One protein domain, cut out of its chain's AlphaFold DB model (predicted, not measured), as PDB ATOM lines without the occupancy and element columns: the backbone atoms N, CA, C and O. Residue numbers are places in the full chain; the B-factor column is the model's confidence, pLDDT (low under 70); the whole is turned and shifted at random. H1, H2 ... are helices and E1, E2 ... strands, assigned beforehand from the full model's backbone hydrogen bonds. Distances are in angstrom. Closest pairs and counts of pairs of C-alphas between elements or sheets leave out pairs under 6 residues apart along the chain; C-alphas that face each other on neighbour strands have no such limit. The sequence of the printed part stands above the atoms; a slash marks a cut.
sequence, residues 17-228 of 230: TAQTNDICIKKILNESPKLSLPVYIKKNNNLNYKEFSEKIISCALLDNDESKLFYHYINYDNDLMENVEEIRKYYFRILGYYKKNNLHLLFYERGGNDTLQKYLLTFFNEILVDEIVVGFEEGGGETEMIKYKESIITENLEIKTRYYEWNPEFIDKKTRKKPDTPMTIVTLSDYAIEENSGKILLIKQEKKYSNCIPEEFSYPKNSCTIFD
ATOM      1  N   THR A  17     234.684 245.555 243.242       49.50
ATOM      2  CA  THR A  17     233.452 245.016 242.628       49.50
ATOM      3  C   THR A  17     233.496 244.984 241.100       49.50
ATOM      4  O   THR A  17     232.924 244.088 240.488       49.50
ATOM      5  N   ALA A  18     234.223 245.911 240.468       49.91
ATOM      6  CA  ALA A  18     234.320 245.968 239.009       49.91
ATOM      7  C   ALA A  18     235.093 244.768 238.424       49.91
ATOM      8  O   ALA A  18     234.666 244.172 237.442       49.91
ATOM      9  N   GLN A  19     236.194 244.351 239.064       54.72
ATOM     10  CA  GLN A  19     237.048 243.272 238.545       54.72
ATOM     11  C   GLN A  19     236.396 241.885 238.597       54.72
ATOM     12  O   GLN A  19     236.700 241.031 237.763       54.72
ATOM     13  N   THR A  20     235.533 241.622 239.581       59.72
ATOM     14  CA  THR A  20     234.863 240.319 239.705       59.72
ATOM     15  C   THR A  20     233.782 240.155 238.643       59.72
ATOM     16  O   THR A  20     233.684 239.078 238.053       59.72
ATOM     17  N   ASN A  21     233.043 241.228 238.347       73.44
ATOM     18  CA  ASN A  21     231.980 241.235 237.346       73.44
ATOM     19  C   ASN A  21     232.526 240.915 235.937       73.44
ATOM     20  O   ASN A  21     232.036 239.996 235.275       73.44
ATOM     21  N   ASP A  22     233.643 241.538 235.544       79.50
ATOM     22  CA  ASP A  22     234.301 241.308 234.247       79.50
ATOM     23  C   ASP A  22     234.644 239.827 233.996       79.50
ATOM     24  O   ASP A  22     234.475 239.309 232.887       79.50
ATOM     25  N   ILE A  23     235.121 239.113 235.024       87.19
ATOM     26  CA  ILE A  23     235.484 237.690 234.919       87.19
ATOM     27  C   ILE A  23     234.237 236.832 234.676       87.19
ATOM     28  O   ILE A  23     234.257 235.922 233.841       87.19
ATOM     29  N   CYS A  24     233.152 237.112 235.396       91.38
ATOM     30  CA  CYS A  24     231.900 236.373 235.273       91.38
ATOM     31  C   CYS A  24     231.234 236.622 233.913       91.38
ATOM     32  O   CYS A  24     230.819 235.663 233.259       91.38
ATOM     33  N   ILE A  25     231.209 237.878 233.452       90.06
ATOM     34  CA  ILE A  25     230.694 238.259 232.129       90.06
ATOM     35  C   ILE A  25     231.481 237.542 231.032       90.06
ATOM     36  O   ILE A  25     230.885 236.876 230.183       90.06
ATOM     37  N   LYS A  26     232.819 237.591 231.077       91.00
ATOM     38  CA  LYS A  26     233.684 236.874 230.123       91.00
ATOM     39  C   LYS A  26     233.381 235.391 230.078       91.00
ATOM     40  O   LYS A  26     233.319 234.808 228.997       91.00
ATOM     41  N   LYS A  27     233.181 234.780 231.245       93.81
ATOM     42  CA  LYS A  27     232.819 233.370 231.328       93.81
ATOM     43  C   LYS A  27     231.500 233.101 230.609       93.81
ATOM     44  O   LYS A  27     231.475 232.230 229.746       93.81
ATOM     45  N   ILE A  28     230.447 233.869 230.902       94.56
ATOM     46  CA  ILE A  28     229.154 233.725 230.218       94.56
ATOM     47  C   ILE A  28     229.322 233.908 228.707       94.56
ATOM     48  O   ILE A  28     228.903 233.035 227.951       94.56
ATOM     49  N   LEU A  29     229.969 234.981 228.250       91.62
ATOM     50  CA  LEU A  29     230.128 235.274 226.821       91.62
ATOM     51  C   LEU A  29     230.920 234.191 226.070       91.62
ATOM     52  O   LEU A  29     230.576 233.863 224.939       91.62
ATOM     53  N   ASN A  30     231.953 233.612 226.684       91.62
ATOM     54  CA  ASN A  30     232.773 232.575 226.049       91.62
ATOM     55  C   ASN A  30     232.073 231.216 225.982       91.62
ATOM     56  O   ASN A  30     232.311 230.433 225.064       91.62
ATOM     57  N   GLU A  31     231.248 230.917 226.979       94.62
ATOM     58  CA  GLU A  31     230.663 229.595 227.166       94.62
ATOM     59  C   GLU A  31     229.230 229.461 226.640       94.62
ATOM     60  O   GLU A  31     228.713 228.340 226.593       94.62
ATOM     61  N   SER A  32     228.585 230.577 226.295       94.00
ATOM     62  CA  SER A  32     227.192 230.616 225.844       94.00
ATOM     63  C   SER A  32     227.041 230.298 224.354       94.00
ATOM     64  O   SER A  32     227.967 230.530 223.573       94.00
ATOM     65  N   PRO A  33     225.860 229.819 223.923       93.69
ATOM     66  CA  PRO A  33     225.562 229.630 222.508       93.69
ATOM     67  C   PRO A  33     225.763 230.925 221.715       93.69
ATOM     68  O   PRO A  33     225.285 231.987 222.113       93.69
ATOM     69  N   LYS A  34     226.451 230.847 220.574       94.88
ATOM     70  CA  LYS A  34     226.580 231.987 219.662       94.88
ATOM     71  C   LYS A  34     225.333 232.085 218.786       94.88
ATOM     72  O   LYS A  34     224.928 231.098 218.176       94.88
ATOM     73  N   LEU A  35     224.761 233.277 218.700       94.25
ATOM     74  CA  LEU A  35     223.578 233.584 217.907       94.25
ATOM     75  C   LEU A  35     223.952 234.370 216.646       94.25
ATOM     76  O   LEU A  35     224.950 235.096 216.605       94.25
ATOM     77  N   SER A  36     223.112 234.243 215.625       94.69
ATOM     78  CA  SER A  36     223.080 235.124 214.460       94.69
ATOM     79  C   SER A  36     221.860 236.033 214.550       94.69
ATOM     80  O   SER A  36     220.786 235.578 214.937       94.69
ATOM     81  N   LEU A  37     222.020 237.298 214.166       95.31
ATOM     82  CA  LEU A  37     220.879 238.175 213.919       95.31
ATOM     83  C   LEU A  37     220.262 237.806 212.550       95.31
ATOM     84  O   LEU A  37     221.014 237.392 211.663       95.31
ATOM     85  N   PRO A  38     218.930 237.897 212.387       96.56
ATOM     86  CA  PRO A  38     217.970 238.404 213.355       96.56
ATOM     87  C   PRO A  38     217.581 237.342 214.395       96.56
ATOM     88  O   PRO A  38     217.445 236.160 214.080       96.56
ATOM     89  N   VAL A  39     217.357 237.774 215.638       95.25
ATOM     90  CA  VAL A  39     216.869 236.910 216.726       95.25
ATOM     91  C   VAL A  39     215.403 237.220 216.987       95.25
ATOM     92  O   VAL A  39     215.038 238.352 217.304       95.25
ATOM     93  N   TYR A  40     214.564 236.193 216.876       93.81
ATOM     94  CA  TYR A  40     213.140 236.268 217.177       93.81
ATOM     95  C   TYR A  40     212.906 235.786 218.606       93.81
ATOM     96  O   TYR A  40     213.289 234.674 218.965       93.81
ATOM     97  N   ILE A  41     212.262 236.619 219.414       92.81
ATOM     98  CA  ILE A  41     211.840 236.304 220.775       92.81
ATOM     99  C   ILE A  41     210.320 236.219 220.787       92.81
ATOM    100  O   ILE A  41     209.645 237.240 220.718       92.81
ATOM    101  N   LYS A  42     209.787 234.997 220.851       86.25
ATOM    102  CA  LYS A  42     208.345 234.701 220.902       86.25
ATOM    103  C   LYS A  42     207.989 233.939 222.183       86.25
ATOM    104  O   LYS A  42     208.892 233.507 222.900       86.25
ATOM    105  N   LYS A  43     206.687 233.732 222.426       75.38
ATOM    106  CA  LYS A  43     206.118 232.935 223.531       75.38
ATOM    107  C   LYS A  43     206.784 231.565 223.602       75.38
ATOM    108  O   LYS A  43     207.523 231.262 224.531       75.38
ATOM    109  N   ASN A  44     206.636 230.810 222.517       69.69
ATOM    110  CA  ASN A  44     207.264 229.512 222.331       69.69
ATOM    111  C   ASN A  44     208.562 229.710 221.554       69.69
ATOM    112  O   ASN A  44     208.547 229.773 220.321       69.69
ATOM    113  N   ASN A  45     209.674 229.858 222.273       68.88
ATOM    114  CA  ASN A  45     210.989 229.996 221.662       68.88
ATOM    115  C   ASN A  45     211.832 228.747 221.925       68.88
ATOM    116  O   ASN A  45     212.211 228.484 223.060       68.88
ATOM    117  N   ASN A  46     212.169 228.008 220.868       70.44
ATOM    118  CA  ASN A  46     213.012 226.809 220.951       70.44
ATOM    119  C   ASN A  46     214.502 227.168 220.850       70.44
ATOM    120  O   ASN A  46     215.250 226.541 220.099       70.44
ATOM    121  N   LEU A  47     214.929 228.226 221.544       80.06
ATOM    122  CA  LEU A  47     216.346 228.564 221.606       80.06
ATOM    123  C   LEU A  47     217.045 227.590 222.554       80.06
ATOM    124  O   LEU A  47     216.598 227.379 223.681       80.06
ATOM    125  N   ASN A  48     218.160 227.017 222.097       86.56
ATOM    126  CA  ASN A  48     219.059 226.291 222.984       86.56
ATOM    127  C   ASN A  48     219.536 227.238 224.085       86.56
ATOM    128  O   ASN A  48     219.844 228.397 223.813       86.56
ATOM    129  N   TYR A  49     219.639 226.732 225.308       93.25
ATOM    130  CA  TYR A  49     220.099 227.521 226.438       93.25
ATOM    131  C   TYR A  49     221.245 226.839 227.172       93.25
ATOM    132  O   TYR A  49     221.455 225.628 227.070       93.25
ATOM    133  N   LYS A  50     221.980 227.640 227.941       95.25
ATOM    134  CA  LYS A  50     222.970 227.171 228.902       95.25
ATOM    135  C   LYS A  50     222.663 227.727 230.284       95.25
ATOM    136  O   LYS A  50     222.401 228.918 230.443       95.25
ATOM    137  N   GLU A  51     222.717 226.856 231.279       95.56
ATOM    138  CA  GLU A  51     222.611 227.233 232.684       95.56
ATOM    139  C   GLU A  51     224.011 227.443 233.268       95.56
ATOM    140  O   GLU A  51     224.973 226.754 232.913       95.56
ATOM    141  N   PHE A  52     224.124 228.426 234.154       95.38
ATOM    142  CA  PHE A  52     225.343 228.739 234.889       95.38
ATOM    143  C   PHE A  52     225.050 228.672 236.385       95.38
ATOM    144  O   PHE A  52     223.898 228.756 236.806       95.38
ATOM    145  N   SER A  53     226.092 228.524 237.202       94.75
ATOM    146  CA  SER A  53     225.915 228.518 238.652       94.75
ATOM    147  C   SER A  53     225.403 229.868 239.161       94.75
ATOM    148  O   SER A  53     225.725 230.917 238.601       94.75
ATOM    149  N   GLU A  54     224.675 229.839 240.278       93.19
ATOM    150  CA  GLU A  54     224.117 231.026 240.944       93.19
ATOM    151  C   GLU A  54     225.172 232.113 241.179       93.19
ATOM    152  O   GLU A  54     224.927 233.283 240.907       93.19
ATOM    153  N   LYS A  55     226.393 231.722 241.566       92.69
ATOM    154  CA  LYS A  55     227.520 232.647 241.732       92.69
ATOM    155  C   LYS A  55     227.869 233.403 240.445       92.69
ATOM    156  O   LYS A  55     228.172 234.588 240.498       92.69
ATOM    157  N   ILE A  56     227.857 232.725 239.295       94.06
ATOM    158  CA  ILE A  56     228.158 233.353 238.001       94.06
ATOM    159  C   ILE A  56     227.001 234.249 237.557       94.06
ATOM    160  O   ILE A  56     227.256 235.350 237.082       94.06
ATOM    161  N   ILE A  57     225.755 233.810 237.754       94.69
ATOM    162  CA  ILE A  57     224.555 234.601 237.448       94.69
ATOM    163  C   ILE A  57     224.503 235.873 238.293       94.69
ATOM    164  O   ILE A  57     224.385 236.961 237.740       94.69
ATOM    165  N   SER A  58     224.640 235.740 239.615       92.19
ATOM    166  CA  SER A  58     224.637 236.865 240.549       92.19
ATOM    167  C   SER A  58     225.696 237.890 240.153       92.19
ATOM    168  O   SER A  58     225.396 239.061 239.943       92.19
ATOM    169  N   CYS A  59     226.918 237.417 239.922       90.56
ATOM    170  CA  CYS A  59     228.043 238.250 239.534       90.56
ATOM    171  C   CYS A  59     227.850 238.958 238.183       90.56
ATOM    172  O   CYS A  59     228.058 240.162 238.118       90.56
ATOM    173  N   ALA A  60     227.441 238.241 237.128       90.19
ATOM    174  CA  ALA A  60     227.409 238.775 235.761       90.19
ATOM    175  C   ALA A  60     226.114 239.513 235.386       90.19
ATOM    176  O   ALA A  60     226.148 240.396 234.532       90.19
ATOM    177  N   LEU A  61     224.971 239.109 235.949       91.00
ATOM    178  CA  LEU A  61     223.651 239.632 235.570       91.00
ATOM    179  C   LEU A  61     223.019 240.495 236.661       91.00
ATOM    180  O   LEU A  61     222.202 241.354 236.349       91.00
ATOM    181  N   LEU A  62     223.351 240.256 237.933       89.88
ATOM    182  CA  LEU A  62     222.632 240.837 239.073       89.88
ATOM    183  C   LEU A  62     223.504 241.772 239.923       89.88
ATOM    184  O   LEU A  62     223.070 242.183 240.995       89.88
ATOM    185  N   ASP A  63     224.701 242.125 239.448       86.75
ATOM    186  CA  ASP A  63     225.672 242.977 240.152       86.75
ATOM    187  C   ASP A  63     226.048 242.449 241.552       86.75
ATOM    188  O   ASP A  63     226.131 243.177 242.536       86.75
ATOM    189  N   ASN A  64     226.258 241.132 241.644       88.12
ATOM    190  CA  ASN A  64     226.516 240.385 242.880       88.12
ATOM    191  C   ASN A  64     225.383 240.450 243.928       88.12
ATOM    192  O   ASN A  64     225.595 240.075 245.081       88.12
ATOM    193  N   ASP A  65     224.180 240.887 243.548       89.19
ATOM    194  CA  ASP A  65     223.011 240.895 244.426       89.19
ATOM    195  C   ASP A  65     222.305 239.531 244.415       89.19
ATOM    196  O   ASP A  65     221.432 239.243 243.590       89.19
ATOM    197  N   GLU A  66     222.684 238.677 245.364       90.19
ATOM    198  CA  GLU A  66     222.111 237.337 245.522       90.19
ATOM    199  C   GLU A  66     220.630 237.356 245.929       90.19
ATOM    200  O   GLU A  66     219.929 236.378 245.673       90.19
ATOM    201  N   SER A  67     220.109 238.458 246.488       90.62
ATOM    202  CA  SER A  67     218.686 238.544 246.850       90.62
ATOM    203  C   SER A  67     217.776 238.459 245.620       90.62
ATOM    204  O   SER A  67     216.680 237.904 245.687       90.62
ATOM    205  N   LYS A  68     218.272 238.900 244.457       91.25
ATOM    206  CA  LYS A  68     217.564 238.848 243.170       91.25
ATOM    207  C   LYS A  68     217.484 237.445 242.561       91.25
ATOM    208  O   LYS A  68     216.820 237.270 241.538       91.25
ATOM    209  N   LEU A  69     218.142 236.448 243.159       93.75
ATOM    210  CA  LEU A  69     217.997 235.041 242.771       93.75
ATOM    211  C   LEU A  69     216.684 234.430 243.282       93.75
ATOM    212  O   LEU A  69     216.284 233.363 242.814       93.75
ATOM    213  N   PHE A  70     216.009 235.098 244.218       94.06
ATOM    214  CA  PHE A  70     214.845 234.573 244.916       94.06
ATOM    215  C   PHE A  70     213.620 235.469 244.734       94.06
ATOM    216  O   PHE A  70     213.727 236.661 244.444       94.06
ATOM    217  N   TYR A  71     212.443 234.884 244.925       91.38
ATOM    218  CA  TYR A  71     211.184 235.602 245.064       91.38
ATOM    219  C   TYR A  71     210.383 235.061 246.232       91.38
ATOM    220  O   TYR A  71     210.519 233.904 246.626       91.38
ATOM    221  N   HIS A  72     209.537 235.934 246.755       89.94
ATOM    222  CA  HIS A  72     208.607 235.629 247.821       89.94
ATOM    223  C   HIS A  72     207.263 235.285 247.190       89.94
ATOM    224  O   HIS A  72     206.769 236.017 246.331       89.94
ATOM    225  N   TYR A  73     206.706 234.154 247.591       86.25
ATOM    226  CA  TYR A  73     205.432 233.641 247.127       86.25
ATOM    227  C   TYR A  73     204.555 233.400 248.346       86.25
ATOM    228  O   TYR A  73     204.972 232.713 249.273       86.25
ATOM    229  N   ILE A  74     203.362 233.984 248.361       87.06
ATOM    230  CA  ILE A  74     202.421 233.813 249.465       87.06
ATOM    231  C   ILE A  74     201.357 232.817 249.022       87.06
ATOM    232  O   ILE A  74     200.679 233.046 248.020       87.06
ATOM    233  N   ASN A  75     201.194 231.737 249.777       87.81
ATOM    234  CA  ASN A  75     200.091 230.797 249.623       87.81
ATOM    235  C   ASN A  75     199.259 230.720 250.900       87.81
ATOM    236  O   ASN A  75     199.725 231.013 251.996       87.81
ATOM    237  N   TYR A  76     197.999 230.331 250.743       88.81
ATOM    238  CA  TYR A  76     197.145 230.029 251.880       88.81
ATOM    239  C   TYR A  76     197.398 228.586 252.318       88.81
ATOM    240  O   TYR A  76     197.142 227.650 251.553       88.81
ATOM    241  N   ASP A  77     197.915 228.412 253.529       90.94
ATOM    242  CA  ASP A  77     198.099 227.103 254.139       90.94
ATOM    243  C   ASP A  77     196.759 226.648 254.735       90.94
ATOM    244  O   ASP A  77     196.202 227.280 255.636       90.94
ATOM    245  N   ASN A  78     196.209 225.557 254.199       92.25
ATOM    246  CA  ASN A  78     194.912 225.039 254.633       92.25
ATOM    247  C   ASN A  78     194.953 224.414 256.035       92.25
ATOM    248  O   ASN A  78     193.913 224.378 256.693       92.25
ATOM    249  N   ASP A  79     196.118 223.942 256.488       93.06
ATOM    250  CA  ASP A  79     196.283 223.316 257.800       93.06
ATOM    251  C   ASP A  79     196.419 224.383 258.895       93.06
ATOM    252  O   ASP A  79     195.821 224.259 259.966       93.06
ATOM    253  N   LEU A  80     197.163 225.457 258.613       92.50
ATOM    254  CA  LEU A  80     197.341 226.585 259.535       92.50
ATOM    255  C   LEU A  80     196.202 227.614 259.459       92.50
ATOM    256  O   LEU A  80     196.027 228.410 260.380       92.50
ATOM    257  N   MET A  81     195.407 227.579 258.384       93.38
ATOM    258  CA  MET A  81     194.376 228.570 258.059       93.38
ATOM    259  C   MET A  81     194.912 230.011 258.011       93.38
ATOM    260  O   MET A  81     194.232 230.957 258.414       93.38
ATOM    261  N   GLU A  82     196.133 230.189 257.511       94.06
ATOM    262  CA  GLU A  82     196.770 231.495 257.367       94.06
ATOM    263  C   GLU A  82     197.579 231.598 256.070       94.06
ATOM    264  O   GLU A  82     197.893 230.604 255.417       94.06
ATOM    265  N   ASN A  83     197.903 232.831 255.684       92.38
ATOM    266  CA  ASN A  83     198.810 233.079 254.570       92.38
ATOM    267  C   ASN A  83     200.250 232.839 255.031       92.38
ATOM    268  O   ASN A  83     200.723 233.524 255.938       92.38
ATOM    269  N   VAL A  84     200.943 231.919 254.369       91.69
ATOM    270  CA  VAL A  84     202.342 231.581 254.626       91.69
ATOM    271  C   VAL A  84     203.205 232.124 253.491       91.69
ATOM    272  O   VAL A  84     202.828 232.104 252.320       91.69
ATOM    273  N   GLU A  85     204.366 232.660 253.852       91.88
ATOM    274  CA  GLU A  85     205.362 233.139 252.902       91.88
ATOM    275  C   GLU A  85     206.392 232.043 252.613       91.88
ATOM    276  O   GLU A  85     207.083 231.552 253.506       91.88
ATOM    277  N   GLU A  86     206.530 231.694 251.338       90.81
ATOM    278  CA  GLU A  86     207.553 230.797 250.823       90.81
ATOM    279  C   GLU A  86     208.588 231.575 250.010       90.81
ATOM    280  O   GLU A  86     208.255 232.364 249.123       90.81
ATOM    281  N   ILE A  87     209.868 231.296 250.245       92.44
ATOM    282  CA  ILE A  87     210.953 231.817 249.412       92.44
ATOM    283  C   ILE A  87     211.283 230.774 248.348       92.44
ATOM    284  O   ILE A  87     211.697 229.652 248.650       92.44
ATOM    285  N   ARG A  88     211.131 231.156 247.083       92.69
ATOM    286  CA  ARG A  88     211.402 230.309 245.919       92.69
ATOM    287  C   ARG A  88     212.526 230.899 245.080       92.69
ATOM    288  O   ARG A  88     212.836 232.083 245.157       92.69
ATOM    289  N   LYS A  89     213.162 230.054 244.272       93.31
ATOM    290  CA  LYS A  89     214.266 230.451 243.391       93.31
ATOM    291  C   LYS A  89     213.760 230.771 241.993       93.31
ATOM    292  O   LYS A  89     212.970 230.010 241.434       93.31
ATOM    293  N   TYR A  90     214.271 231.850 241.414       94.88
ATOM    294  CA  TYR A  90     214.219 232.036 239.972       94.88
ATOM    295  C   TYR A  90     215.186 231.064 239.293       94.88
ATOM    296  O   TYR A  90     216.267 230.779 239.812       94.88
ATOM    297  N   TYR A  91     214.831 230.593 238.100       94.12
ATOM    298  CA  TYR A  91     215.811 229.994 237.198       94.12
ATOM    299  C   TYR A  91     216.329 231.042 236.217       94.12
ATOM    300  O   TYR A  91     215.601 231.958 235.830       94.12
ATOM    301  N   PHE A  92     217.580 230.869 235.791       95.75
ATOM    302  CA  PHE A  92     218.237 231.723 234.809       95.75
ATOM    303  C   PHE A  92     218.832 230.867 233.701       95.75
ATOM    304  O   PHE A  92     219.621 229.956 233.958       95.75
ATOM    305  N   ARG A  93     218.471 231.172 232.457       95.31
ATOM    306  CA  ARG A  93     218.920 230.436 231.272       95.31
ATOM    307  C   ARG A  93     219.522 231.399 230.273       95.31
ATOM    308  O   ARG A  93     218.834 232.284 229.777       95.31
ATOM    309  N   ILE A  94     220.798 231.228 229.953       96.56
ATOM    310  CA  ILE A  94     221.446 232.032 228.922       96.56
ATOM    311  C   ILE A  94     221.059 231.465 227.561       96.56
ATOM    312  O   ILE A  94     221.463 230.358 227.208       96.56
ATOM    313  N   LEU A  95     220.267 232.225 226.812       95.19
ATOM    314  CA  LEU A  95     219.747 231.845 225.496       95.19
ATOM    315  C   LEU A  95     220.818 231.978 224.406       95.19
ATOM    316  O   LEU A  95     220.745 231.339 223.361       95.19
ATOM    317  N   GLY A  96     221.821 232.817 224.653       95.31
ATOM    318  CA  GLY A  96     222.984 232.963 223.795       95.31
ATOM    319  C   GLY A  96     223.458 234.401 223.700       95.31
ATOM    320  O   GLY A  96     222.913 235.304 224.336       95.31
ATOM    321  N   TYR A  97     224.493 234.611 222.898       95.62
ATOM    322  CA  TYR A  97     225.071 235.927 222.684       95.62
ATOM    323  C   TYR A  97     225.356 236.193 221.208       95.62
ATOM    324  O   TYR A  97     225.632 235.284 220.424       95.62
ATOM    325  N   TYR A  98     225.347 237.466 220.840       96.44
ATOM    326  CA  TYR A  98     225.841 237.968 219.567       96.44
ATOM    327  C   TYR A  98     226.995 238.939 219.829       96.44
ATOM    328  O   TYR A  98     226.992 239.664 220.821       96.44
ATOM    329  N   LYS A  99     227.997 238.954 218.947       95.25
ATOM    330  CA  LYS A  99     229.146 239.862 219.037       95.25
ATOM    331  C   LYS A  99     229.384 240.539 217.695       95.25
ATOM    332  O   LYS A  99     229.504 239.850 216.679       95.25
ATOM    333  N   LYS A 100     229.550 241.860 217.725       94.69
ATOM    334  CA  LYS A 100     229.989 242.689 216.600       94.69
ATOM    335  C   LYS A 100     230.996 243.710 217.114       94.69
ATOM    336  O   LYS A 100     230.647 244.568 217.914       94.69
ATOM    337  N   ASN A 101     232.245 243.621 216.661       92.88
ATOM    338  CA  ASN A 101     233.330 244.477 217.152       92.88
ATOM    339  C   ASN A 101     233.424 244.424 218.694       92.88
ATOM    340  O   ASN A 101     233.612 243.341 219.255       92.88
ATOM    341  N   ASN A 102     233.259 245.574 219.351       93.88
ATOM    342  CA  ASN A 102     233.278 245.734 220.806       93.88
ATOM    343  C   ASN A 102     231.888 245.633 221.456       93.88
ATOM    344  O   ASN A 102     231.793 245.680 222.681       93.88
ATOM    345  N   LEU A 103     230.827 245.507 220.653       96.50
ATOM    346  CA  LEU A 103     229.457 245.328 221.115       96.50
ATOM    347  C   LEU A 103     229.158 243.838 221.299       96.50
ATOM    348  O   LEU A 103     229.324 243.031 220.377       96.50
ATOM    349  N   HIS A 104     228.656 243.490 222.477       96.00
ATOM    350  CA  HIS A 104     228.114 242.174 222.775       96.00
ATOM    351  C   HIS A 104     226.653 242.313 223.193       96.00
ATOM    352  O   HIS A 104     226.309 243.155 224.015       96.00
ATOM    353  N   LEU A 105     225.802 241.463 222.633       97.38
ATOM    354  CA  LEU A 105     224.399 241.329 222.999       97.38
ATOM    355  C   LEU A 105     224.236 239.986 223.693       97.38
ATOM    356  O   LEU A 105     224.576 238.963 223.100       97.38
ATOM    357  N   LEU A 106     223.736 239.972 224.920       96.94
ATOM    358  CA  LEU A 106     223.481 238.752 225.679       96.94
ATOM    359  C   LEU A 106     221.982 238.598 225.891       96.94
ATOM    360  O   LEU A 106     221.319 239.518 226.360       96.94
ATOM    361  N   PHE A 107     221.466 237.416 225.591       96.50
ATOM    362  CA  PHE A 107     220.072 237.072 225.805       96.50
ATOM    363  C   PHE A 107     219.977 236.078 226.951       96.50
ATOM    364  O   PHE A 107     220.626 235.028 226.920       96.50
ATOM    365  N   TYR A 108     219.147 236.379 227.941       95.94
ATOM    366  CA  TYR A 108     218.840 235.433 229.005       95.94
ATOM    367  C   TYR A 108     217.353 235.413 229.331       95.94
ATOM    368  O   TYR A 108     216.611 236.351 229.050       95.94
ATOM    369  N   GLU A 109     216.918 234.310 229.915       94.69
ATOM    370  CA  GLU A 109     215.580 234.100 230.434       94.69
ATOM    371  C   GLU A 109     215.646 233.991 231.956       94.69
ATOM    372  O   GLU A 109     216.513 233.295 232.488       94.69
ATOM    373  N   ARG A 110     214.728 234.674 232.638       94.19
ATOM    374  CA  ARG A 110     214.458 234.548 234.070       94.19
ATOM    375  C   ARG A 110     213.018 234.097 234.240       94.19
ATOM    376  O   ARG A 110     212.113 234.783 233.766       94.19
ATOM    377  N   GLY A 111     212.805 232.979 234.923       91.25
ATOM    378  CA  GLY A 111     211.458 232.472 235.175       91.25
ATOM    379  C   GLY A 111     211.224 232.056 236.620       91.25
ATOM    380  O   GLY A 111     212.146 231.635 237.323       91.25
ATOM    381  N   GLY A 112     209.976 232.213 237.053       87.88
ATOM    382  CA  GLY A 112     209.503 232.029 238.425       87.88
ATOM    383  C   GLY A 112     208.376 233.018 238.741       87.88
ATOM    384  O   GLY A 112     208.147 233.956 237.978       87.88
ATOM    385  N   ASN A 113     207.681 232.823 239.862       82.75
ATOM    386  CA  ASN A 113     206.604 233.712 240.315       82.75
ATOM    387  C   ASN A 113     205.494 233.917 239.267       82.75
ATOM    388  O   ASN A 113     205.129 235.051 238.980       82.75
ATOM    389  N   ASP A 114     205.066 232.837 238.606       78.75
ATOM    390  CA  ASP A 114     204.086 232.851 237.502       78.75
ATOM    391  C   ASP A 114     204.437 233.787 236.332       78.75
ATOM    392  O   ASP A 114     203.588 234.159 235.520       78.75
ATOM    393  N   THR A 115     205.720 234.141 236.218       83.69
ATOM    394  CA  THR A 115     206.240 234.989 235.151       83.69
ATOM    395  C   THR A 115     207.431 234.354 234.455       83.69
ATOM    396  O   THR A 115     208.259 233.650 235.046       83.69
ATOM    397  N   LEU A 116     207.533 234.645 233.164       89.69
ATOM    398  CA  LEU A 116     208.693 234.331 232.352       89.69
ATOM    399  C   LEU A 116     209.138 235.582 231.613       89.69
ATOM    400  O   LEU A 116     208.409 236.131 230.789       89.69
ATOM    401  N   GLN A 117     210.355 236.033 231.883       92.81
ATOM    402  CA  GLN A 117     210.904 237.242 231.286       92.81
ATOM    403  C   GLN A 117     212.170 236.904 230.511       92.81
ATOM    404  O   GLN A 117     213.021 236.150 230.975       92.81
ATOM    405  N   LYS A 118     212.301 237.469 229.317       95.19
ATOM    406  CA  LYS A 118     213.488 237.361 228.476       95.19
ATOM    407  C   LYS A 118     214.092 238.743 228.325       95.19
ATOM    408  O   LYS A 118     213.402 239.696 227.953       95.19
ATOM    409  N   TYR A 119     215.378 238.827 228.594       96.12
ATOM    410  CA  TYR A 119     216.141 240.057 228.642       96.12
ATOM    411  C   TYR A 119     217.180 240.073 227.536       96.12
ATOM    412  O   TYR A 119     217.745 239.037 227.176       96.12
ATOM    413  N   LEU A 120     217.424 241.268 227.013       97.62
ATOM    414  CA  LEU A 120     218.585 241.591 226.208       97.62
ATOM    415  C   LEU A 120     219.463 242.540 227.015       97.62
ATOM    416  O   LEU A 120     219.015 243.623 227.389       97.62
ATOM    417  N   LEU A 121     220.713 242.142 227.225       96.69
ATOM    418  CA  LEU A 121     221.757 242.969 227.814       96.69
ATOM    419  C   LEU A 121     222.733 243.382 226.727       96.69
ATOM    420  O   LEU A 121     223.083 242.590 225.847       96.69
ATOM    421  N   THR A 122     223.200 244.614 226.821       96.56
ATOM    422  CA  THR A 122     224.222 245.168 225.940       96.56
ATOM    423  C   THR A 122     225.499 245.384 226.732       96.56
ATOM    424  O   THR A 122     225.483 245.929 227.834       96.56
ATOM    425  N   PHE A 123     226.617 244.951 226.165       93.56
ATOM    426  CA  PHE A 123     227.937 245.212 226.711       93.56
ATOM    427  C   PHE A 123     228.783 245.912 225.658       93.56
ATOM    428  O   PHE A 123     228.796 245.498 224.496       93.56
ATOM    429  N   PHE A 124     229.529 246.930 226.071       93.50
ATOM    430  CA  PHE A 124     230.496 247.615 225.225       93.50
ATOM    431  C   PHE A 124     231.870 247.545 225.877       93.50
ATOM    432  O   PHE A 124     232.029 247.922 227.035       93.50
ATOM    433  N   ASN A 125     232.861 247.024 225.149       90.00
ATOM    434  CA  ASN A 125     234.168 246.674 225.720       90.00
ATOM    435  C   ASN A 125     234.040 245.784 226.971       90.00
ATOM    436  O   ASN A 125     234.740 245.999 227.953       90.00
ATOM    437  N   GLU A 126     233.127 244.807 226.932       85.88
ATOM    438  CA  GLU A 126     232.868 243.848 228.024       85.88
ATOM    439  C   GLU A 126     232.266 244.459 229.305       85.88
ATOM    440  O   GLU A 126     232.037 243.736 230.268       85.88
ATOM    441  N   ILE A 127     231.924 245.749 229.294       87.56
ATOM    442  CA  ILE A 127     231.241 246.442 230.393       87.56
ATOM    443  C   ILE A 127     229.739 246.445 230.111       87.56
ATOM    444  O   ILE A 127     229.341 246.787 228.998       87.56
ATOM    445  N   LEU A 128     228.908 246.085 231.096       90.56
ATOM    446  CA  LEU A 128     227.445 246.163 230.991       90.56
ATOM    447  C   LEU A 128     227.008 247.622 230.792       90.56
ATOM    448  O   LEU A 128     227.382 248.492 231.578       90.56
ATOM    449  N   VAL A 129     226.220 247.881 229.751       94.12
ATOM    450  CA  VAL A 129     225.771 249.230 229.378       94.12
ATOM    451  C   VAL A 129     224.286 249.418 229.634       94.12
ATOM    452  O   VAL A 129     223.899 250.417 230.234       94.12
ATOM    453  N   ASP A 130     223.458 248.497 229.144       96.06
ATOM    454  CA  ASP A 130     222.005 248.668 229.132       96.06
ATOM    455  C   ASP A 130     221.274 247.319 229.110       96.06
ATOM    456  O   ASP A 130     221.831 246.302 228.677       96.06
ATOM    457  N   GLU A 131     220.015 247.323 229.539       95.62
ATOM    458  CA  GLU A 131     219.150 246.148 229.663       95.62
ATOM    459  C   GLU A 131     217.717 246.472 229.224       95.62
ATOM    460  O   GLU A 131     217.137 247.493 229.593       95.62
ATOM    461  N   ILE A 132     217.097 245.554 228.478       96.94
ATOM    462  CA  ILE A 132     215.685 245.658 228.106       96.94
ATOM    463  C   ILE A 132     214.982 244.300 228.124       96.94
ATOM    464  O   ILE A 132     215.515 243.280 227.690       96.94
ATOM    465  N   VAL A 133     213.724 244.298 228.571       95.75
ATOM    466  CA  VAL A 133     212.827 243.140 228.454       95.75
ATOM    467  C   VAL A 133     212.354 243.003 227.004       95.75
ATOM    468  O   VAL A 133     211.548 243.812 226.527       95.75
ATOM    469  N   VAL A 134     212.814 241.946 226.335       95.19
ATOM    470  CA  VAL A 134     212.501 241.591 224.937       95.19
ATOM    471  C   VAL A 134     211.508 240.434 224.813       95.19
ATOM    472  O   VAL A 134     210.991 240.168 223.730       95.19
ATOM    473  N   GLY A 135     211.191 239.755 225.908       93.06
ATOM    474  CA  GLY A 135     210.104 238.785 225.957       93.06
ATOM    475  C   GLY A 135     209.491 238.753 227.344       93.06
ATOM    476  O   GLY A 135     210.179 238.979 228.336       93.06
ATOM    477  N   PHE A 136     208.190 238.523 227.410       88.00
ATOM    478  CA  PHE A 136     207.451 238.560 228.662       88.00
ATOM    479  C   PHE A 136     206.224 237.677 228.551       88.00
ATOM    480  O   PHE A 136     205.525 237.729 227.541       88.00
ATOM    481  N   GLU A 137     205.957 236.910 229.589       85.00
ATOM    482  CA  GLU A 137     204.718 236.180 229.773       85.00
ATOM    483  C   GLU A 137     204.329 236.297 231.246       85.00
ATOM    484  O   GLU A 137     205.106 235.931 232.128       85.00
ATOM    485  N   GLU A 138     203.155 236.873 231.489       78.50
ATOM    486  CA  GLU A 138     202.507 236.960 232.797       78.50
ATOM    487  C   GLU A 138     201.015 236.712 232.577       78.50
ATOM    488  O   GLU A 138     200.371 237.394 231.771       78.50
ATOM    489  N   GLY A 139     200.481 235.740 233.311       65.19
ATOM    490  CA  GLY A 139     199.082 235.345 233.226       65.19
ATOM    491  C   GLY A 139     198.793 234.264 232.179       65.19
ATOM    492  O   GLY A 139     199.340 234.258 231.076       65.19
ATOM    493  N   GLY A 140     197.917 233.332 232.559       52.25
ATOM    494  CA  GLY A 140     197.470 232.191 231.765       52.25
ATOM    495  C   GLY A 140     196.506 231.299 232.558       52.25
ATOM    496  O   GLY A 140     196.670 231.117 233.762       52.25
ATOM    497  N   GLY A 141     195.487 230.759 231.884       49.22
ATOM    498  CA  GLY A 141     194.489 229.839 232.450       49.22
ATOM    499  C   GLY A 141     193.448 230.497 233.364       49.22
ATOM    500  O   GLY A 141     192.274 230.539 233.006       49.22
ATOM    501  N   GLU A 142     193.877 231.009 234.520       50.06
ATOM    502  CA  GLU A 142     193.000 231.436 235.629       50.06
ATOM    503  C   GLU A 142     193.177 232.912 236.041       50.06
ATOM    504  O   GLU A 142     192.497 233.390 236.946       50.06
ATOM    505  N   THR A 143     194.073 233.663 235.393       61.09
ATOM    506  CA  THR A 143     194.337 235.068 235.742       61.09
ATOM    507  C   THR A 143     193.387 236.040 235.036       61.09
ATOM    508  O   THR A 143     193.120 235.922 233.842       61.09
ATOM    509  N   GLU A 144     192.950 237.083 235.749       65.94
ATOM    510  CA  GLU A 144     192.093 238.159 235.214       65.94
ATOM    511  C   GLU A 144     192.785 239.048 234.167       65.94
ATOM    512  O   GLU A 144     192.156 239.912 233.564       65.94
ATOM    513  N   MET A 145     194.094 238.902 233.958       74.19
ATOM    514  CA  MET A 145     194.835 239.630 232.931       74.19
ATOM    515  C   MET A 145     195.836 238.714 232.249       74.19
ATOM    516  O   MET A 145     196.474 237.885 232.900       74.19
ATOM    517  N   ILE A 146     195.988 238.910 230.943       82.06
ATOM    518  CA  ILE A 146     196.960 238.216 230.106       82.06
ATOM    519  C   ILE A 146     197.884 239.265 229.509       82.06
ATOM    520  O   ILE A 146     197.435 240.213 228.849       82.06
ATOM    521  N   LYS A 147     199.183 239.092 229.740       86.94
ATOM    522  CA  LYS A 147     200.221 239.973 229.222       86.94
ATOM    523  C   LYS A 147     201.299 239.165 228.536       86.94
ATOM    524  O   LYS A 147     201.842 238.204 229.075       86.94
ATOM    525  N   TYR A 148     201.654 239.613 227.345       88.25
ATOM    526  CA  TYR A 148     202.616 238.917 226.514       88.25
ATOM    527  C   TYR A 148     203.477 239.921 225.749       88.25
ATOM    528  O   TYR A 148     202.957 240.885 225.195       88.25
ATOM    529  N   LYS A 149     204.796 239.724 225.715       92.31
ATOM    530  CA  LYS A 149     205.720 240.501 224.878       92.31
ATOM    531  C   LYS A 149     206.508 239.580 223.965       92.31
ATOM    532  O   LYS A 149     207.103 238.605 224.421       92.31
ATOM    533  N   GLU A 150     206.612 239.987 222.709       93.44
ATOM    534  CA  GLU A 150     207.530 239.425 221.726       93.44
ATOM    535  C   GLU A 150     208.400 240.509 221.109       93.44
ATOM    536  O   GLU A 150     208.011 241.679 221.059       93.44
ATOM    537  N   SER A 151     209.576 240.118 220.628       96.06
ATOM    538  CA  SER A 151     210.496 241.045 219.979       96.06
ATOM    539  C   SER A 151     211.258 240.413 218.826       96.06
ATOM    540  O   SER A 151     211.437 239.197 218.756       96.06
ATOM    541  N   ILE A 152     211.760 241.264 217.939       96.94
ATOM    542  CA  ILE A 152     212.740 240.914 216.914       96.94
ATOM    543  C   ILE A 152     213.929 241.848 217.083       96.94
ATOM    544  O   ILE A 152     213.754 243.066 217.104       96.94
ATOM    545  N   ILE A 153     215.123 241.272 217.187       97.56
ATOM    546  CA  ILE A 153     216.382 242.008 217.162       97.56
ATOM    547  C   ILE A 153     216.980 241.791 215.777       97.56
ATOM    548  O   ILE A 153     217.303 240.658 215.421       97.56
ATOM    549  N   THR A 154     217.071 242.854 214.986       97.88
ATOM    550  CA  THR A 154     217.482 242.802 213.574       97.88
ATOM    551  C   THR A 154     218.996 242.908 213.408       97.88
ATOM    552  O   THR A 154     219.708 243.349 214.306       97.88
ATOM    553  N   GLU A 155     219.494 242.563 212.226       96.44
ATOM    554  CA  GLU A 155     220.899 242.680 211.818       96.44
ATOM    555  C   GLU A 155     221.417 244.125 211.863       96.44
ATOM    556  O   GLU A 155     222.610 244.349 212.073       96.44
ATOM    557  N   ASN A 156     220.511 245.098 211.726       96.88
ATOM    558  CA  ASN A 156     220.793 246.529 211.823       96.88
ATOM    559  C   ASN A 156     220.774 247.049 213.267       96.88
ATOM    560  O   ASN A 156     220.788 248.257 213.473       96.88
ATOM    561  N   LEU A 157     220.743 246.150 214.259       97.62
ATOM    562  CA  LEU A 157     220.711 246.491 215.680       97.62
ATOM    563  C   LEU A 157     219.450 247.274 216.103       97.62
ATOM    564  O   LEU A 157     219.459 248.015 217.084       97.62
ATOM    565  N   GLU A 158     218.341 247.072 215.389       98.06
ATOM    566  CA  GLU A 158     217.013 247.547 215.797       98.06
ATOM    567  C   GLU A 158     216.310 246.484 216.648       98.06
ATOM    568  O   GLU A 158     216.352 245.297 216.309       98.06
ATOM    569  N   ILE A 159     215.595 246.908 217.690       98.38
ATOM    570  CA  ILE A 159     214.727 246.054 218.505       98.38
ATOM    571  C   ILE A 159     213.286 246.483 218.255       98.38
ATOM    572  O   ILE A 159     212.900 247.597 218.599       98.38
ATOM    573  N   LYS A 160     212.475 245.589 217.694       98.06
ATOM    574  CA  LYS A 160     211.042 245.824 217.479       98.06
ATOM    575  C   LYS A 160     210.271 244.959 218.442       98.06
ATOM    576  O   LYS A 160     210.364 243.737 218.354       98.06
ATOM    577  N   THR A 161     209.536 245.578 219.352       96.62
ATOM    578  CA  THR A 161     208.785 244.880 220.397       96.62
ATOM    579  C   THR A 161     207.287 245.057 220.190       96.62
ATOM    580  O   THR A 161     206.826 246.127 219.780       96.62
ATOM    581  N   ARG A 162     206.524 244.011 220.496       94.75
ATOM    582  CA  ARG A 162     205.064 244.052 220.592       94.75
ATOM    583  C   ARG A 162     204.665 243.542 221.962       94.75
ATOM    584  O   ARG A 162     204.958 242.398 222.296       94.75
ATOM    585  N   TYR A 163     204.032 244.400 222.748       93.69
ATOM    586  CA  TYR A 163     203.486 244.059 224.053       93.69
ATOM    587  C   TYR A 163     201.963 244.081 223.990       93.69
ATOM    588  O   TYR A 163     201.367 245.102 223.652       93.69
ATOM    589  N   TYR A 164     201.360 242.947 224.301       91.06
ATOM    590  CA  TYR A 164     199.931 242.705 224.309       91.06
ATOM    591  C   TYR A 164     199.460 242.683 225.759       91.06
ATOM    592  O   TYR A 164     200.015 241.952 226.577       91.06
ATOM    593  N   GLU A 165     198.434 243.466 226.064       89.31
ATOM    594  CA  GLU A 165     197.771 243.479 227.363       89.31
ATOM    595  C   GLU A 165     196.272 243.313 227.147       89.31
ATOM    596  O   GLU A 165     195.647 244.076 226.404       89.31
ATOM    597  N   TRP A 166     195.698 242.299 227.782       85.44
ATOM    598  CA  TRP A 166     194.275 242.014 227.712       85.44
ATOM    599  C   TRP A 166     193.717 241.737 229.099       85.44
ATOM    600  O   TRP A 166     194.299 240.988 229.880       85.44
ATOM    601  N   ASN A 167     192.580 242.361 229.387       77.31
ATOM    602  CA  ASN A 167     191.833 242.171 230.617       77.31
ATOM    603  C   ASN A 167     190.351 241.952 230.244       77.31
ATOM    604  O   ASN A 167     189.698 242.922 229.843       77.31
ATOM    605  N   PRO A 168     189.808 240.722 230.347       64.31
ATOM    606  CA  PRO A 168     188.408 240.417 230.044       64.31
ATOM    607  C   PRO A 168     187.420 241.205 230.903       64.31
ATOM    608  O   PRO A 168     186.285 241.432 230.487       64.31
ATOM    609  N   GLU A 169     187.835 241.626 232.094       62.56
ATOM    610  CA  GLU A 169     186.983 242.317 233.049       62.56
ATOM    611  C   GLU A 169     187.080 243.838 232.975       62.56
ATOM    612  O   GLU A 169     186.324 244.495 233.689       62.56
ATOM    613  N   PHE A 170     187.971 244.392 232.135       63.62
ATOM    614  CA  PHE A 170     188.430 245.785 232.186       63.62
ATOM    615  C   PHE A 170     187.309 246.766 232.545       63.62
ATOM    616  O   PHE A 170     186.510 247.180 231.714       63.62
ATOM    617  N   ILE A 171     187.259 247.163 233.812       56.44
ATOM    618  CA  ILE A 171     186.438 248.273 234.268       56.44
ATOM    619  C   ILE A 171     187.267 249.522 233.989       56.44
ATOM    620  O   ILE A 171     188.346 249.696 234.563       56.44
ATOM    621  N   ASP A 172     186.787 250.406 233.114       59.03
ATOM    622  CA  ASP A 172     187.459 251.681 232.882       59.03
ATOM    623  C   ASP A 172     187.592 252.418 234.228       59.03
ATOM    624  O   ASP A 172     186.602 252.751 234.883       59.03
ATOM    625  N   LYS A 173     188.835 252.653 234.670       57.22
ATOM    626  CA  LYS A 173     189.124 253.177 236.018       57.22
ATOM    627  C   LYS A 173     188.509 254.557 236.280       57.22
ATOM    628  O   LYS A 173     188.338 254.926 237.439       57.22
ATOM    629  N   LYS A 174     188.189 255.327 235.232       57.59
ATOM    630  CA  LYS A 174     187.590 256.667 235.347       57.59
ATOM    631  C   LYS A 174     186.066 256.621 235.373       57.59
ATOM    632  O   LYS A 174     185.451 257.405 236.086       57.59
ATOM    633  N   THR A 175     185.458 255.725 234.605       64.94
ATOM    634  CA  THR A 175     184.004 255.672 234.394       64.94
ATOM    635  C   THR A 175     183.326 254.530 235.143       64.94
ATOM    636  O   THR A 175     182.102 254.527 235.250       64.94
ATOM    637  N   ARG A 176     184.100 253.582 235.685       62.00
ATOM    638  CA  ARG A 176     183.644 252.341 236.332       62.00
ATOM    639  C   ARG A 176     182.703 251.494 235.466       62.00
ATOM    640  O   ARG A 176     181.954 250.673 235.989       62.00
ATOM    641  N   LYS A 177     182.732 251.687 234.146       60.47
ATOM    642  CA  LYS A 177     181.935 250.926 233.183       60.47
ATOM    643  C   LYS A 177     182.801 249.873 232.510       60.47
ATOM    644  O   LYS A 177     183.984 250.109 232.262       60.47
ATOM    645  N   LYS A 178     182.193 248.730 232.198       59.72
ATOM    646  CA  LYS A 178     182.780 247.762 231.273       59.72
ATOM    647  C   LYS A 178     182.691 248.347 229.854       59.72
ATOM    648  O   LYS A 178     181.648 248.923 229.536       59.72
ATOM    649  N   PRO A 179     183.747 248.272 229.027       63.06
ATOM    650  CA  PRO A 179     183.648 248.618 227.620       63.06
ATOM    651  C   PRO A 179     182.676 247.656 226.934       63.06
ATOM    652  O   PRO A 179     182.628 246.474 227.274       63.06
ATOM    653  N   ASP A 180     181.936 248.153 225.944       62.28
ATOM    654  CA  ASP A 180     180.974 247.343 225.184       62.28
ATOM    655  C   ASP A 180     181.659 246.203 224.405       62.28
ATOM    656  O   ASP A 180     181.027 245.214 224.039       62.28
ATOM    657  N   THR A 181     182.969 246.311 224.151       66.81
ATOM    658  CA  THR A 181     183.788 245.241 223.572       66.81
ATOM    659  C   THR A 181     185.194 245.283 224.182       66.81
ATOM    660  O   THR A 181     185.889 246.290 224.006       66.81
ATOM    661  N   PRO A 182     185.639 244.249 224.922       70.62
ATOM    662  CA  PRO A 182     187.011 244.185 225.414       70.62
ATOM    663  C   PRO A 182     187.979 244.073 224.228       70.62
ATOM    664  O   PRO A 182     187.757 243.286 223.312       70.62
ATOM    665  N   MET A 183     189.055 244.860 224.252       82.50
ATOM    666  CA  MET A 183     190.094 244.861 223.219       82.50
ATOM    667  C   MET A 183     191.458 244.643 223.857       82.50
ATOM    668  O   MET A 183     191.728 245.130 224.959       82.50
ATOM    669  N   THR A 184     192.345 243.961 223.145       88.75
ATOM    670  CA  THR A 184     193.754 243.887 223.524       88.75
ATOM    671  C   THR A 184     194.435 245.200 223.179       88.75
ATOM    672  O   THR A 184     194.367 245.681 222.045       88.75
ATOM    673  N   ILE A 185     195.122 245.773 224.163       90.25
ATOM    674  CA  ILE A 185     196.009 246.913 223.959       90.25
ATOM    675  C   ILE A 185     197.326 246.363 223.425       90.25
ATOM    676  O   ILE A 185     197.954 245.514 224.055       90.25
ATOM    677  N   VAL A 186     197.756 246.873 222.275       92.69
ATOM    678  CA  VAL A 186     199.035 246.514 221.663       92.69
ATOM    679  C   VAL A 186     199.960 247.719 221.734       92.69
ATOM    680  O   VAL A 186     199.698 248.748 221.117       92.69
ATOM    681  N   THR A 187     201.049 247.613 222.486       95.31
ATOM    682  CA  THR A 187     202.119 248.615 222.493       95.31
ATOM    683  C   THR A 187     203.221 248.154 221.551       95.31
ATOM    684  O   THR A 187     203.843 247.116 221.781       95.31
ATOM    685  N   LEU A 188     203.436 248.916 220.480       96.50
ATOM    686  CA  LEU A 188     204.529 248.720 219.536       96.50
ATOM    687  C   LEU A 188     205.651 249.677 219.926       96.50
ATOM    688  O   LEU A 188     205.420 250.888 219.984       96.50
ATOM    689  N   SER A 189     206.841 249.146 220.189       98.00
ATOM    690  CA  SER A 189     208.006 249.968 220.522       98.00
ATOM    691  C   SER A 189     209.197 249.571 219.664       98.00
ATOM    692  O   SER A 189     209.563 248.394 219.629       98.00
ATOM    693  N   ASP A 190     209.799 250.568 219.025       98.12
ATOM    694  CA  ASP A 190     211.014 250.459 218.227       98.12
ATOM    695  C   ASP A 190     212.174 251.088 218.999       98.12
ATOM    696  O   ASP A 190     212.099 252.244 219.426       98.12
ATOM    697  N   TYR A 191     213.261 250.339 219.139       98.56
ATOM    698  CA  TYR A 191     214.503 250.793 219.747       98.56
ATOM    699  C   TYR A 191     215.668 250.609 218.776       98.56
ATOM    700  O   TYR A 191     215.629 249.738 217.905       98.56
ATOM    701  N   ALA A 192     216.729 251.384 218.965       98.38
ATOM    702  CA  ALA A 192     218.012 251.196 218.300       98.38
ATOM    703  C   ALA A 192     219.104 250.951 219.343       98.38
ATOM    704  O   ALA A 192     219.120 251.609 220.383       98.38
ATOM    705  N   ILE A 193     220.018 250.025 219.061       98.38
ATOM    706  CA  ILE A 193     221.233 249.835 219.857       98.38
ATOM    707  C   ILE A 193     222.352 250.618 219.171       98.38
ATOM    708  O   ILE A 193     222.719 250.328 218.031       98.38
ATOM    709  N   GLU A 194     222.912 251.610 219.856       97.25
ATOM    710  CA  GLU A 194     224.050 252.367 219.337       97.25
ATOM    711  C   GLU A 194     225.305 251.485 219.271       97.25
ATOM    712  O   GLU A 194     225.845 251.078 220.297       97.25
ATOM    713  N   GLU A 195     225.838 251.236 218.072       94.50
ATOM    714  CA  GLU A 195     226.984 250.327 217.892       94.50
ATOM    715  C   GLU A 195     228.251 250.764 218.655       94.50
ATOM    716  O   GLU A 195     229.019 249.925 219.122       94.50
ATOM    717  N   ASN A 196     228.450 252.076 218.819       95.00
ATOM    718  CA  ASN A 196     229.648 252.656 219.439       95.00
ATOM    719  C   ASN A 196     229.557 252.816 220.961       95.00
ATOM    720  O   ASN A 196     230.535 253.232 221.580       95.00
ATOM    721  N   SER A 197     228.392 252.566 221.559       95.56
ATOM    722  CA  SER A 197     228.187 252.754 222.997       95.56
ATOM    723  C   SER A 197     227.486 251.573 223.658       95.56
ATOM    724  O   SER A 197     227.632 251.404 224.859       95.56
ATOM    725  N   GLY A 198     226.747 250.763 222.898       95.81
ATOM    726  CA  GLY A 198     225.864 249.713 223.394       95.81
ATOM    727  C   GLY A 198     224.524 250.216 223.928       95.81
ATOM    728  O   GLY A 198     223.669 249.393 224.215       95.81
ATOM    729  N   LYS A 199     224.294 251.532 224.031       98.06
ATOM    730  CA  LYS A 199     223.057 252.076 224.612       98.06
ATOM    731  C   LYS A 199     221.826 251.701 223.795       98.06
ATOM    732  O   LYS A 199     221.859 251.773 222.564       98.06
ATOM    733  N   ILE A 200     220.732 251.379 224.483       98.25
ATOM    734  CA  ILE A 200     219.436 251.108 223.869       98.25
ATOM    735  C   ILE A 200     218.606 252.392 223.907       98.25
ATOM    736  O   ILE A 200     218.261 252.918 224.962       98.25
ATOM    737  N   LEU A 201     218.253 252.906 222.735       98.12
ATOM    738  CA  LEU A 201     217.489 254.140 222.590       98.12
ATOM    739  C   LEU A 201     216.089 253.835 222.080       98.12
ATOM    740  O   LEU A 201     215.934 253.246 221.013       98.12
ATOM    741  N   LEU A 202     215.062 254.272 222.811       97.94
ATOM    742  CA  LEU A 202     213.687 254.244 222.317       97.94
ATOM    743  C   LEU A 202     213.535 255.260 221.179       97.94
ATOM    744  O   LEU A 202     213.699 256.461 221.390       97.94
ATOM    745  N   ILE A 203     213.187 254.778 219.989       98.25
ATOM    746  CA  ILE A 203     212.985 255.599 218.790       98.25
ATOM    747  C   ILE A 203     211.522 256.001 218.662       98.25
ATOM    748  O   ILE A 203     211.198 257.167 218.439       98.25
ATOM    749  N   LYS A 204     210.625 255.024 218.802       97.44
ATOM    750  CA  LYS A 204     209.187 255.225 218.644       97.44
ATOM    751  C   LYS A 204     208.434 254.293 219.575       97.44
ATOM    752  O   LYS A 204     208.801 253.136 219.736       97.44
ATOM    753  N   GLN A 205     207.344 254.792 220.143       97.06
ATOM    754  CA  GLN A 205     206.365 253.968 220.834       97.06
ATOM    755  C   GLN A 205     204.961 254.413 220.448       97.06
ATOM    756  O   GLN A 205     204.641 255.600 220.501       97.06
ATOM    757  N   GLU A 206     204.112 253.460 220.094       96.06
ATOM    758  CA  GLU A 206     202.711 253.711 219.776       96.06
ATOM    759  C   GLU A 206     201.799 252.673 220.422       96.06
ATOM    760  O   GLU A 206     202.164 251.511 220.605       96.06
ATOM    761  N   LYS A 207     200.596 253.118 220.786       93.81
ATOM    762  CA  LYS A 207     199.533 252.250 221.288       93.81
ATOM    763  C   LYS A 207     198.512 252.029 220.183       93.81
ATOM    764  O   LYS A 207     198.042 252.987 219.573       93.81
ATOM    765  N   LYS A 208     198.181 250.767 219.964       93.06
ATOM    766  CA  LYS A 208     197.212 250.256 218.998       93.06
ATOM    767  C   LYS A 208     196.258 249.295 219.713       93.06
ATOM    768  O   LYS A 208     196.425 249.009 220.902       93.06
ATOM    769  N   TYR A 209     195.272 248.797 218.983       90.50
ATOM    770  CA  TYR A 209     194.220 247.935 219.506       90.50
ATOM    771  C   TYR A 209     194.015 246.720 218.604       90.50
ATOM    772  O   TYR A 209     194.370 246.743 217.425       90.50
ATOM    773  N   SER A 210     193.474 245.650 219.179       89.44
ATOM    774  CA  SER A 210     193.082 244.434 218.470       89.44
ATOM    775  C   SER A 210     191.845 243.821 219.117       89.44
ATOM    776  O   SER A 210     191.661 243.916 220.331       89.44
ATOM    777  N   ASN A 211     191.029 243.155 218.301       86.56
ATOM    778  CA  ASN A 211     189.897 242.352 218.769       86.56
ATOM    779  C   ASN A 211     190.304 240.916 219.147       86.56
ATOM    780  O   ASN A 211     189.483 240.185 219.686       86.56
ATOM    781  N   CYS A 212     191.541 240.509 218.849       85.94
ATOM    782  CA  CYS A 212     192.081 239.220 219.278       85.94
ATOM    783  C   CYS A 212     192.625 239.289 220.697       85.94
ATOM    784  O   CYS A 212     193.265 240.285 221.034       85.94
ATOM    785  N   ILE A 213     192.502 238.194 221.446       84.50
ATOM    786  CA  ILE A 213     193.214 238.000 222.715       84.50
ATOM    787  C   ILE A 213     194.706 237.673 222.467       84.50
ATOM    788  O   ILE A 213     195.064 237.224 221.372       84.50
ATOM    789  N   PRO A 214     195.611 237.883 223.446       83.75
ATOM    790  CA  PRO A 214     197.055 237.714 223.259       83.75
ATOM    791  C   PRO A 214     197.476 236.330 222.735       83.75
ATOM    792  O   PRO A 214     198.387 236.238 221.911       83.75
ATOM    793  N   GLU A 215     196.804 235.255 223.155       79.06
ATOM    794  CA  GLU A 215     197.065 233.880 222.706       79.06
ATOM    795  C   GLU A 215     196.915 233.716 221.194       79.06
ATOM    796  O   GLU A 215     197.718 233.020 220.564       79.06
ATOM    797  N   GLU A 216     195.917 234.372 220.599       83.56
ATOM    798  CA  GLU A 216     195.578 234.212 219.185       83.56
ATOM    799  C   GLU A 216     196.671 234.757 218.259       83.56
ATOM    800  O   GLU A 216     196.858 234.253 217.148       83.56
ATOM    801  N   PHE A 217     197.471 235.720 218.729       83.69
ATOM    802  CA  PHE A 217     198.622 236.233 217.980       83.69
ATOM    803  C   PHE A 217     199.694 235.166 217.739       83.69
ATOM    804  O   PHE A 217     200.432 235.254 216.756       83.69
ATOM    805  N   SER A 218     199.756 234.132 218.583       76.00
ATOM    806  CA  SER A 218     200.718 233.034 218.443       76.00
ATOM    807  C   SER A 218     200.280 231.941 217.456       76.00
ATOM    808  O   SER A 218     201.092 231.084 217.097       76.00
ATOM    809  N   TYR A 219     199.026 231.954 216.986       81.12
ATOM    810  CA  TYR A 219     198.497 230.897 216.125       81.12
ATOM    811  C   TYR A 219     199.007 231.015 214.675       81.12
ATOM    812  O   TYR A 219     198.959 232.099 214.093       81.12
ATOM    813  N   PRO A 220     199.436 229.907 214.029       69.56
ATOM    814  CA  PRO A 220     199.990 229.928 212.667       69.56
ATOM    815  C   PRO A 220     199.037 230.445 211.579       69.56
ATOM    816  O   PRO A 220     199.484 230.882 210.522       69.56
ATOM    817  N   LYS A 221     197.723 230.360 211.814       70.00
ATOM    818  CA  LYS A 221     196.660 230.859 210.931       70.00
ATOM    819  C   LYS A 221     195.795 231.860 211.697       70.00
ATOM    820  O   LYS A 221     194.628 231.583 211.955       70.00
ATOM    821  N   ASN A 222     196.372 232.980 212.124       69.69
ATOM    822  CA  ASN A 222     195.592 234.042 212.758       69.69
ATOM    823  C   ASN A 222     195.048 235.032 211.711       69.69
ATOM    824  O   ASN A 222     195.621 235.202 210.634       69.69
ATOM    825  N   SER A 223     193.916 235.662 212.029       77.12
ATOM    826  CA  SER A 223     193.337 236.790 211.280       77.12
ATOM    827  C   SER A 223     193.425 238.091 212.088       77.12
ATOM    828  O   SER A 223     192.679 239.042 211.852       77.12
ATOM    829  N   CYS A 224     194.333 238.126 213.069       85.00
ATOM    830  CA  CYS A 224     194.418 239.211 214.030       85.00
ATOM    831  C   CYS A 224     194.879 240.493 213.354       85.00
ATOM    832  O   CYS A 224     195.945 240.555 212.742       85.00
ATOM    833  N   THR A 225     194.061 241.531 213.482       87.44
ATOM    834  CA  THR A 225     194.325 242.849 212.913       87.44
ATOM    835  C   THR A 225     194.649 243.827 214.030       87.44
ATOM    836  O   THR A 225     193.950 243.894 215.038       87.44
ATOM    837  N   ILE A 226     195.739 244.572 213.851       89.69
ATOM    838  CA  ILE A 226     196.136 245.664 214.741       89.69
ATOM    839  C   ILE A 226     195.703 246.966 214.073       89.69
ATOM    840  O   ILE A 226     196.099 247.237 212.939       89.69
ATOM    841  N   PHE A 227     194.902 247.765 214.769       89.31
ATOM    842  CA  PHE A 227     194.329 249.008 214.258       89.31
ATOM    843  C   PHE A 227     194.551 250.176 215.231       89.31
ATOM    844  O   PHE A 227     194.905 249.993 216.399       89.31
ATOM    845  N   ASP A 228     194.414 251.399 214.719       88.12
ATOM    846  CA  ASP A 228     194.411 252.615 215.536       88.12
ATOM    847  C   ASP A 228     193.192 252.672 216.455       88.12
ATOM    848  O   ASP A 228     192.260 251.890 216.307       88.12
TER     849      ASP A 228
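This is residues 17 to 228 of the 230 residues of an uncharacterized protein of bacterium (UniProt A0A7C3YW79). One large, twisted sheet, the eight strands E4 to E11 in a meander, makes the body, and the hairpin of E2 and E3 reaches away from it as an arm that runs on into E4. H1 and H2 pack on the sheet at E4, and H4 packs on it over E9. The printed part has 212 residues with four named helices and eleven named strands, in the order H1 E1 H2 H3 E2 to E11 H4; the class is mixed, helices and strands. The larger sheet, of nine strands with E1 beside E8, is branched, its neighbour pairs antiparallel. The whole is compact, with a radius of gyration of the C-alphas of 19.4 A and spans of 56 by 52 by 33 A.

H1, residues 17 to 31, and H2, residues 54 to 61, touch about perpendicular at 80 degrees, the closest C-alphas being those of Ile 25 and Ala 60, 4.9 A apart. H2 touches H3, residues 66 to 69; the closest C-alphas, of Ser 58 and Glu 66, are 5.6 A apart. E2, residues 70 to 77, and E3, residues 82 to 89, form an antiparallel hairpin with N 73 and O 86 within hydrogen-bond range at 2.8 A. The meander, each strand the antiparallel neighbour of the one before, is E4, residues 91 to 100, E5, 103 to 112, E6, 115 to 124, E7, 127 to 138, E8, 146 to 153, E9, 158 to 166, E10, 184 to 193, and E11, 200 to 210. Within hydrogen-bond range are N 98 and O 105, 2.8 A, N 106 and O 121, 2.9 A, N 118 and O 135, 2.8 A, N 149 and O 136, 2.8 A, N 150 and O 162, 3.0 A, N 163 and O 187, 2.9 A, and N 190 and O 204, 2.8 A. E1, residues 39 to 41, and E7 lie on one side of E8, E9 on the other side; N 41 and O 151 are 2.8 A apart. H1 is on the sheet at a height of 8.4 A, only just over E5, on which 3 of its C-alphas fall. H2 is on the sheet, H3 is not on it. H4, residues 214 to 218, is on it at a height of 8.8 A, over E9. Every O i to N i+4 pair is within range in H2, 9 of 11 in H1 and 0 of 1 in H4, which has 2 of 2 O i to N i+3 pairs; H3 is too short for such a pair.

H1 begins at C-alpha 17 (233.452, 245.016, 242.628) and is 22.0 A long. E7, 30.4 A long, bends by 54 degrees at residue 130. H4 ends at C-alpha 218 (200.718, 233.034, 218.443).

The C-alphas farthest apart, of Asp 79 and Asn 101, are 58.9 A apart. The printed part has no cut; the links E1 to H2 and E9 to E10 are long. Confidence is under 70 in 28 residues, among them 168 to 181.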